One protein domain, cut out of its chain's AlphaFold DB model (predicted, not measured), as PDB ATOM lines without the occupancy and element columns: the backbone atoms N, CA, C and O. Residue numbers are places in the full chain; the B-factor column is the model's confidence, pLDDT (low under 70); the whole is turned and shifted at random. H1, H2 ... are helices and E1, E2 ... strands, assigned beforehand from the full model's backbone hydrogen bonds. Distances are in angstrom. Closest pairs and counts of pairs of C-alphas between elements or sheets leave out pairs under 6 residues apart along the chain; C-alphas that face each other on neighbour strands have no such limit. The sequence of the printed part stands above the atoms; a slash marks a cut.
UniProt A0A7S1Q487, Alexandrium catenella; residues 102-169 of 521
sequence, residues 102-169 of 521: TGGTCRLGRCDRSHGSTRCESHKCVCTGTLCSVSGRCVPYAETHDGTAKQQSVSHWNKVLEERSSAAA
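AT A GLANCE: This is residues 102 to 169 of the 521 residues of a protein of Alexandrium catenella (UniProt A0A7S1Q487). A small head of two strand hairpins, E2 with E3 and E4 with E5, plus the short strand E1, leads into one long helix, H1, whose residues 152 to 169 stick out. The 68 printed residues run E1, E2, E3, E4, E5, H1, class mixed; both two-stranded sheets are antiparallel. The whole is extended, with a radius of gyration of the C-alphas of 19.9 A and spans of 70 by 16 by 13 A.

HOW THE PARTS SIT: Look at the hairpin of E2, residues 118 to 121, and E3, residues 124 to 127: N 119 and O 126 are 2.8 A apart, within hydrogen-bond range. In the hairpin of E4, residues 131 to 134, and E5, residues 137 to 140, find N 132 and O 139, also 2.8 A. The closest C-alphas of E3 and E5 are those of Cys 127 and Cys 138, 5.5 A apart. E1, residues 102 to 105, pairs with no named strand; its closest C-alphas to E3 are Thr 105 and Lys 124, 4.4 A. H1, residues 145 to 169, is apart from E1 to E4, with 20 of 21 O i to N i+4 pairs within range.

IN THESE COORDINATES: E1 begins at C-alpha 102 (33.680, 31.157, -36.787). From C-alpha 145 (39.426, 22.034, -50.064), H1 runs 38.4 A to C-alpha 169 (53.067, 18.262, -85.786).

THE WHOLE: The printed part has no cut. The link E1 to E2 is long. Residue 169 is under 70 in pLDDT.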
ATOM      1  N   THR A 102      33.299  32.397 -37.503       92.50
ATOM      2  CA  THR A 102      33.680  31.157 -36.787       92.50
ATOM      3  C   THR A 102      32.548  30.520 -35.982       92.50
ATOM      4  O   THR A 102      32.749  29.494 -35.341       92.50
ATOM      5  N   GLY A 103      31.364  31.138 -35.965       90.81
ATOM      6  CA  GLY A 103      30.229  30.741 -35.123       90.81
ATOM      7  C   GLY A 103      30.343  31.208 -33.665       90.81
ATOM      8  O   GLY A 103      29.322  31.478 -33.038       90.81
ATOM      9  N   GLY A 104      31.565  31.390 -33.151       89.06
ATOM     10  CA  GLY A 104      31.820  31.913 -31.808       89.06
ATOM     11  C   GLY A 104      31.253  33.322 -31.584       89.06
ATOM     12  O   GLY A 104      31.163  34.139 -32.508       89.06
ATOM     13  N   THR A 105      30.896  33.625 -30.333       92.31
ATOM     14  CA  THR A 105      30.437  34.960 -29.914       92.31
ATOM     15  C   THR A 105      31.316  35.526 -28.806       92.31
ATOM     16  O   THR A 105      31.872  34.799 -27.990       92.31
ATOM     17  N   CYS A 106      31.442  36.848 -28.790       93.44
ATOM     18  CA  CYS A 106      32.335  37.614 -27.923       93.44
ATOM     19  C   CYS A 106      31.544  38.718 -27.204       93.44
ATOM     20  O   CYS A 106      31.879  39.901 -27.231       93.44
ATOM     21  N   ARG A 107      30.402  38.335 -26.616       91.38
ATOM     22  CA  ARG A 107      29.433  39.281 -26.035       91.38
ATOM     23  C   ARG A 107      29.861  39.840 -24.672       91.38
ATOM     24  O   ARG A 107      29.470  40.950 -24.342       91.38
ATOM     25  N   LEU A 108      30.662  39.082 -23.915       86.75
ATOM     26  CA  LEU A 108      31.145  39.421 -22.563       86.75
ATOM     27  C   LEU A 108      32.674  39.271 -22.405       86.75
ATOM     28  O   LEU A 108      33.199  39.353 -21.302       86.75
ATOM     29  N   GLY A 109      33.404  39.023 -23.496       90.06
ATOM     30  CA  GLY A 109      34.835  38.726 -23.461       90.06
ATOM     31  C   GLY A 109      35.441  38.648 -24.860       90.06
ATOM     32  O   GLY A 109      34.743  38.827 -25.857       90.06
ATOM     33  N   ARG A 110      36.750  38.387 -24.944       92.00
ATOM     34  CA  ARG A 110      37.441  38.173 -26.228       92.00
ATOM     35  C   ARG A 110      37.050  36.816 -26.830       92.00
ATOM     36  O   ARG A 110      36.640  35.914 -26.109       92.00
ATOM     37  N   CYS A 111      37.208  36.680 -28.145       92.88
ATOM     38  CA  CYS A 111      37.077  35.395 -28.830       92.88
ATOM     39  C   CYS A 111      38.069  34.363 -28.278       92.88
ATOM     40  O   CYS A 111      39.208  34.713 -27.959       92.88
ATOM     41  N   ASP A 112      37.643  33.102 -28.194       91.75
ATOM     42  CA  ASP A 112      38.522  32.007 -27.789       91.75
ATOM     43  C   ASP A 112      39.652  31.812 -28.820       91.75
ATOM     44  O   ASP A 112      39.429  31.773 -30.034       91.75
ATOM     45  N   ARG A 113      40.880  31.664 -28.311       90.19
ATOM     46  CA  ARG A 113      42.084  31.356 -29.093       90.19
ATOM     47  C   ARG A 113      41.979  30.016 -29.822       90.19
ATOM     48  O   ARG A 113      42.664  29.841 -30.827       90.19
ATOM     49  N   SER A 114      41.118  29.096 -29.375       88.69
ATOM     50  CA  SER A 114      40.875  27.813 -30.055       88.69
ATOM     51  C   SER A 114      40.348  27.958 -31.494       88.69
ATOM     52  O   SER A 114      40.519  27.031 -32.291       88.69
ATOM     53  N   HIS A 115      39.780  29.120 -31.849       88.00
ATOM     54  CA  HIS A 115      39.344  29.484 -33.204       88.00
ATOM     55  C   HIS A 115      40.476  30.020 -34.110       88.00
ATOM     56  O   HIS A 115      40.258  30.241 -35.303       88.00
ATOM     57  N   GLY A 116      41.683  30.251 -33.581       91.25
ATOM     58  CA  GLY A 116      42.782  30.905 -34.299       91.25
ATOM     59  C   GLY A 116      42.673  32.437 -34.316       91.25
ATOM     60  O   GLY A 116      42.056  33.039 -33.432       91.25
ATOM     61  N   SER A 117      43.297  33.085 -35.309       92.69
ATOM     62  CA  SER A 117      43.402  34.556 -35.381       92.69
ATOM     63  C   SER A 117      42.065  35.225 -35.733       92.69
ATOM     64  O   SER A 117      41.766  35.533 -36.893       92.69
ATOM     65  N   THR A 118      41.256  35.449 -34.700       94.81
ATOM     66  CA  THR A 118      39.919  36.045 -34.763       94.81
ATOM     67  C   THR A 118      39.888  37.463 -34.198       94.81
ATOM     68  O   THR A 118      40.611  37.808 -33.262       94.81
ATOM     69  N   ARG A 119      38.994  38.290 -34.745       93.00
ATOM     70  CA  ARG A 119      38.603  39.590 -34.198       93.00
ATOM     71  C   ARG A 119      37.145  39.526 -33.752       93.00
ATOM     72  O   ARG A 119      36.326  38.864 -34.385       93.00
ATOM     73  N   CYS A 120      36.838  40.207 -32.653       93.81
ATOM     74  CA  CYS A 120      35.463  40.408 -32.218       93.81
ATOM     75  C   CYS A 120      34.854  41.581 -32.990       93.81
ATOM     76  O   CYS A 120      35.308  42.714 -32.833       93.81
ATOM     77  N   GLU A 121      33.837  41.316 -33.807       92.44
ATOM     78  CA  GLU A 121      33.106  42.322 -34.582       92.44
ATOM     79  C   GLU A 121      31.602  42.060 -34.425       92.44
ATOM     80  O   GLU A 121      31.134  40.935 -34.596       92.44
ATOM     81  N   SER A 122      30.831  43.075 -34.015       90.94
ATOM     82  CA  SER A 122      29.387  42.956 -33.726       90.94
ATOM     83  C   SER A 122      29.026  41.771 -32.805       90.94
ATOM     84  O   SER A 122      28.072  41.032 -33.050       90.94
ATOM     85  N   HIS A 123      29.829  41.567 -31.751       93.12
ATOM     86  CA  HIS A 123      29.770  40.441 -30.801       93.12
ATOM     87  C   HIS A 123      29.927  39.032 -31.415       93.12
ATOM     88  O   HIS A 123      29.658  38.037 -30.736       93.12
ATOM     89  N   LYS A 124      30.398  38.919 -32.661       94.38
ATOM     90  CA  LYS A 124      30.718  37.660 -33.351       94.38
ATOM     91  C   LYS A 124      32.223  37.546 -33.582       94.38
ATOM     92  O   LYS A 124      32.916  38.551 -33.730       94.38
ATOM     93  N   CYS A 125      32.723  36.318 -33.630       95.62
ATOM     94  CA  CYS A 125      34.127  36.039 -33.899       95.62
ATOM     95  C   CYS A 125      34.357  35.836 -35.403       95.62
ATOM     96  O   CYS A 125      33.742  34.974 -36.037       95.62
ATOM     97  N   VAL A 126      35.213  36.683 -35.977       94.31
ATOM     98  CA  VAL A 126      35.467  36.780 -37.422       94.31
ATOM     99  C   VAL A 126      36.951  36.550 -37.705       94.31
ATOM    100  O   VAL A 126      37.808  37.099 -37.014       94.31
ATOM    101  N   CYS A 127      37.272  35.747 -38.717       93.81
ATOM    102  CA  CYS A 127      38.645  35.484 -39.135       93.81
ATOM    103  C   CYS A 127      39.334  36.733 -39.697       93.81
ATOM    104  O   CYS A 127      38.805  37.430 -40.564       93.81
ATOM    105  N   THR A 128      40.545  36.994 -39.205       91.62
ATOM    106  CA  THR A 128      41.379  38.124 -39.638       91.62
ATOM    107  C   THR A 128      42.137  37.832 -40.939       91.62
ATOM    108  O   THR A 128      42.402  36.681 -41.284       91.62
ATOM    109  N   GLY A 129      42.504  38.887 -41.677       88.06
ATOM    110  CA  GLY A 129      43.317  38.773 -42.893       88.06
ATOM    111  C   GLY A 129      42.646  37.953 -44.002       88.06
ATOM    112  O   GLY A 129      41.450  38.101 -44.259       88.06
ATOM    113  N   THR A 130      43.424  37.096 -44.662       83.62
ATOM    114  CA  THR A 130      43.000  36.161 -45.724       83.62
ATOM    115  C   THR A 130      42.616  34.771 -45.194       83.62
ATOM    116  O   THR A 130      42.452  33.840 -45.982       83.62
ATOM    117  N   LEU A 131      42.459  34.616 -43.874       89.56
ATOM    118  CA  LEU A 131      42.049  33.354 -43.257       89.56
ATOM    119  C   LEU A 131      40.546  33.096 -43.441       89.56
ATOM    120  O   LEU A 131      39.722  34.016 -43.394       89.56
ATOM    121  N   CYS A 132      40.204  31.820 -43.587       90.31
ATOM    122  CA  CYS A 132      38.863  31.301 -43.816       90.31
ATOM    123  C   CYS A 132      38.399  30.450 -42.638       90.31
ATOM    124  O   CYS A 132      39.172  29.675 -42.084       90.31
ATOM    125  N   SER A 133      37.129  30.594 -42.267       90.31
ATOM    126  CA  SER A 133      36.484  29.789 -41.237       90.31
ATOM    127  C   SER A 133      36.134  28.415 -41.803       90.31
ATOM    128  O   SER A 133      35.170  28.274 -42.555       90.31
ATOM    129  N   VAL A 134      36.912  27.403 -41.426       89.38
ATOM    130  CA  VAL A 134      36.635  25.989 -41.701       89.38
ATOM    131  C   VAL A 134      36.462  25.289 -40.360       89.38
ATOM    132  O   VAL A 134      37.320  25.390 -39.484       89.38
ATOM    133  N   SER A 135      35.317  24.632 -40.158       88.81
ATOM    134  CA  SER A 135      34.950  23.988 -38.882       88.81
ATOM    135  C   SER A 135      35.122  24.901 -37.652       88.81
ATOM    136  O   SER A 135      35.529  24.460 -36.579       88.81
ATOM    137  N   GLY A 136      34.852  26.201 -37.818       91.00
ATOM    138  CA  GLY A 136      34.993  27.213 -36.767       91.00
ATOM    139  C   GLY A 136      36.431  27.666 -36.476       91.00
ATOM    140  O   GLY A 136      36.627  28.426 -35.529       91.00
ATOM    141  N   ARG A 137      37.437  27.249 -37.256       92.31
ATOM    142  CA  ARG A 137      38.833  27.708 -37.143       92.31
ATOM    143  C   ARG A 137      39.271  28.508 -38.360       92.31
ATOM    144  O   ARG A 137      38.888  28.200 -39.481       92.31
ATOM    145  N   CYS A 138      40.104  29.518 -38.130       93.38
ATOM    146  CA  CYS A 138      40.644  30.389 -39.168       93.38
ATOM    147  C   CYS A 138      41.923  29.805 -39.787       93.38
ATOM    148  O   CYS A 138      42.993  29.918 -39.188       93.38
ATOM    149  N   VAL A 139      41.812  29.216 -40.981       90.38
ATOM    150  CA  VAL A 139      42.908  28.571 -41.737       90.38
ATOM    151  C   VAL A 139      43.225  29.316 -43.048       90.38
ATOM    152  O   VAL A 139      42.355  30.027 -43.558       90.38
ATOM    153  N   PRO A 140      44.437  29.208 -43.622       86.44
ATOM    154  CA  PRO A 140      44.771  29.815 -44.915       86.44
ATOM    155  C   PRO A 140      43.915  29.267 -46.065       86.44
ATOM    156  O   PRO A 140      43.663  28.067 -46.129       86.44
ATOM    157  N   TYR A 141      43.522  30.111 -47.031       82.56
ATOM    158  CA  TYR A 141      42.695  29.665 -48.169       82.56
ATOM    159  C   TYR A 141      43.323  28.502 -48.968       82.56
ATOM    160  O   TYR A 141      42.605  27.617 -49.425       82.56
ATOM    161  N   ALA A 142      44.655  28.458 -49.088       80.19
ATOM    162  CA  ALA A 142      45.378  27.386 -49.784       80.19
ATOM    163  C   ALA A 142      45.233  25.998 -49.125       80.19
ATOM    164  O   ALA A 142      45.342  24.989 -49.813       80.19
ATOM    165  N   GLU A 143      44.953  25.945 -47.819       81.00
ATOM    166  CA  GLU A 143      44.709  24.704 -47.069       81.00
ATOM    167  C   GLU A 143      43.228  24.287 -47.098       81.00
ATOM    168  O   GLU A 143      42.872  23.199 -46.644       81.00
ATOM    169  N   THR A 144      42.342  25.130 -47.639       79.25
ATOM    170  CA  THR A 144      40.934  24.765 -47.836       79.25
ATOM    171  C   THR A 144      40.782  23.825 -49.031       79.25
ATOM    172  O   THR A 144      41.545  23.891 -49.997       79.25
ATOM    173  N   HIS A 145      39.753  22.977 -48.992       77.38
ATOM    174  CA  HIS A 145      39.426  22.034 -50.064       77.38
ATOM    175  C   HIS A 145      39.259  22.724 -51.435       77.38
ATOM    176  O   HIS A 145      39.687  22.204 -52.464       77.38
ATOM    177  N   ASP A 146      38.707  23.939 -51.454       77.75
ATOM    178  CA  ASP A 146      38.515  24.721 -52.683       77.75
ATOM    179  C   ASP A 146      39.824  25.334 -53.211       77.75
ATOM    180  O   ASP A 146      39.978  25.546 -54.419       77.75
ATOM    181  N   GLY A 147      40.789  25.591 -52.320       74.25
ATOM    182  CA  GLY A 147      42.146  25.997 -52.680       74.25
ATOM    183  C   GLY A 147      42.916  24.865 -53.364       74.25
ATOM    184  O   GLY A 147      43.442  25.050 -54.465       74.25
ATOM    185  N   THR A 148      42.923  23.673 -52.760       72.06
ATOM    186  CA  THR A 148      43.645  22.507 -53.298       72.06
ATOM    187  C   THR A 148      43.033  21.992 -54.606       72.06
ATOM    188  O   THR A 148      43.773  21.695 -55.548       72.06
ATOM    189  N   ALA A 149      41.700  21.981 -54.730       71.88
ATOM    190  CA  ALA A 149      41.004  21.587 -55.960       71.88
ATOM    191  C   ALA A 149      41.380  22.468 -57.172       71.88
ATOM    192  O   ALA A 149      41.618  21.960 -58.272       71.88
ATOM    193  N   LYS A 150      41.507  23.791 -56.982       71.31
ATOM    194  CA  LYS A 150      41.954  24.705 -58.050       71.31
ATOM    195  C   LYS A 150      43.394  24.437 -58.488       71.31
ATOM    196  O   LYS A 150      43.673  24.470 -59.685       71.31
ATOM    197  N   GLN A 151      44.293  24.141 -57.550       70.12
ATOM    198  CA  GLN A 151      45.699  23.873 -57.865       70.12
ATOM    199  C   GLN A 151      45.869  22.594 -58.705       70.12
ATOM    200  O   GLN A 151      46.649  22.582 -59.659       70.12
ATOM    201  N   GLN A 152      45.082  21.550 -58.422       75.25
ATOM    202  CA  GLN A 152      45.052  20.329 -59.237       75.25
ATOM    203  C   GLN A 152      44.540  20.601 -60.662       75.25
ATOM    204  O   GLN A 152      45.170  20.165 -61.627       75.25
ATOM    205  N   SER A 153      43.462  21.382 -60.813       73.44
ATOM    206  CA  SER A 153      42.886  21.735 -62.124       73.44
ATOM    207  C   SER A 153      43.903  22.387 -63.075       73.44
ATOM    208  O   SER A 153      44.044  21.961 -64.222       73.44
ATOM    209  N   VAL A 154      44.687  23.360 -62.589       73.06
ATOM    210  CA  VAL A 154      45.723  24.033 -63.400       73.06
ATOM    211  C   VAL A 154      46.806  23.051 -63.868       73.06
ATOM    212  O   VAL A 154      47.233  23.106 -65.020       73.06
ATOM    213  N   SER A 155      47.217  22.110 -63.007       71.94
ATOM    214  CA  SER A 155      48.233  21.107 -63.362       71.94
ATOM    215  C   SER A 155      47.780  20.157 -64.480       71.94
ATOM    216  O   SER A 155      48.587  19.769 -65.325       71.94
ATOM    217  N   HIS A 156      46.482  19.836 -64.535       77.38
ATOM    218  CA  HIS A 156      45.905  18.983 -65.572       77.38
ATOM    219  C   HIS A 156      45.881  19.678 -66.944       77.38
ATOM    220  O   HIS A 156      46.302  19.093 -67.942       77.38
ATOM    221  N   TRP A 157      45.450  20.944 -66.992       72.50
ATOM    222  CA  TRP A 157      45.316  21.693 -68.248       72.50
ATOM    223  C   TRP A 157      46.638  21.917 -68.987       72.50
ATOM    224  O   TRP A 157      46.665  21.825 -70.216       72.50
ATOM    225  N   ASN A 158      47.740  22.135 -68.262       77.12
ATOM    226  CA  ASN A 158      49.062  22.290 -68.877       77.12
ATOM    227  C   ASN A 158      49.478  21.032 -69.664       77.12
ATOM    228  O   ASN A 158      49.924  21.145 -70.805       77.12
ATOM    229  N   LYS A 159      49.246  19.831 -69.108       78.38
ATOM    230  CA  LYS A 159      49.563  18.557 -69.776       78.38
ATOM    231  C   LYS A 159      48.759  18.360 -71.068       78.38
ATOM    232  O   LYS A 159      49.305  17.929 -72.081       78.38
ATOM    233  N   VAL A 160      47.473  18.718 -71.046       74.94
ATOM    234  CA  VAL A 160      46.570  18.593 -72.207       74.94
ATOM    235  C   VAL A 160      46.998  19.500 -73.371       74.94
ATOM    236  O   VAL A 160      46.825  19.124 -74.532       74.94
ATOM    237  N   LEU A 161      47.585  20.672 -73.100       74.06
ATOM    238  CA  LEU A 161      48.125  21.547 -74.151       74.06
ATOM    239  C   LEU A 161      49.343  20.929 -74.858       74.06
ATOM    240  O   LEU A 161      49.443  20.992 -76.085       74.06
ATOM    241  N   GLU A 162      50.252  20.329 -74.089       73.56
ATOM    242  CA  GLU A 162      51.530  19.799 -74.577       73.56
ATOM    243  C   GLU A 162      51.361  18.505 -75.393       73.56
ATOM    244  O   GLU A 162      51.959  18.344 -76.459       73.56
ATOM    245  N   GLU A 163      50.446  17.620 -74.982       75.50
ATOM    246  CA  GLU A 163      50.071  16.450 -75.786       75.50
ATOM    247  C   GLU A 163      49.488  16.876 -77.151       75.50
ATOM    248  O   GLU A 163      49.851  16.324 -78.197       75.50
ATOM    249  N   ARG A 164      48.638  17.914 -77.159       75.00
ATOM    250  CA  ARG A 164      47.891  18.373 -78.342       75.00
ATOM    251  C   ARG A 164      48.759  19.087 -79.384       75.00
ATOM    252  O   ARG A 164      48.499  18.933 -80.579       75.00
ATOM    253  N   SER A 165      49.804  19.810 -78.972       76.62
ATOM    254  CA  SER A 165      50.779  20.398 -79.907       76.62
ATOM    255  C   SER A 165      51.619  19.315 -80.599       76.62
ATOM    256  O   SER A 165      51.811  19.364 -81.817       76.62
ATOM    257  N   SER A 166      52.028  18.276 -79.860       73.81
ATOM    258  CA  SER A 166      52.810  17.154 -80.401       73.81
ATOM    259  C   SER A 166      52.039  16.309 -81.429       73.81
ATOM    260  O   SER A 166      52.644  15.740 -82.340       73.81
ATOM    261  N   ALA A 167      50.709  16.239 -81.310       70.44
ATOM    262  CA  ALA A 167      49.839  15.550 -82.262       70.44
ATOM    263  C   ALA A 167      49.684  16.336 -83.578       70.44
ATOM    264  O   ALA A 167      49.766  15.753 -84.661       70.44
ATOM    265  N   ALA A 168      49.527  17.663 -83.497       71.31
ATOM    266  CA  ALA A 168      49.386  18.529 -84.668       71.31
ATOM    267  C   ALA A 168      50.618  18.478 -85.595       71.31
ATOM    268  O   ALA A 168      50.471  18.454 -86.818       71.31
ATOM    269  N   ALA A 169      51.825  18.390 -85.022       69.88
ATOM    270  CA  ALA A 169      53.067  18.262 -85.786       69.88
ATOM    271  C   ALA A 169      53.119  16.977 -86.641       69.88
ATOM    272  O   ALA A 169      53.513  17.029 -87.806       69.88
TER     273      ALA A 169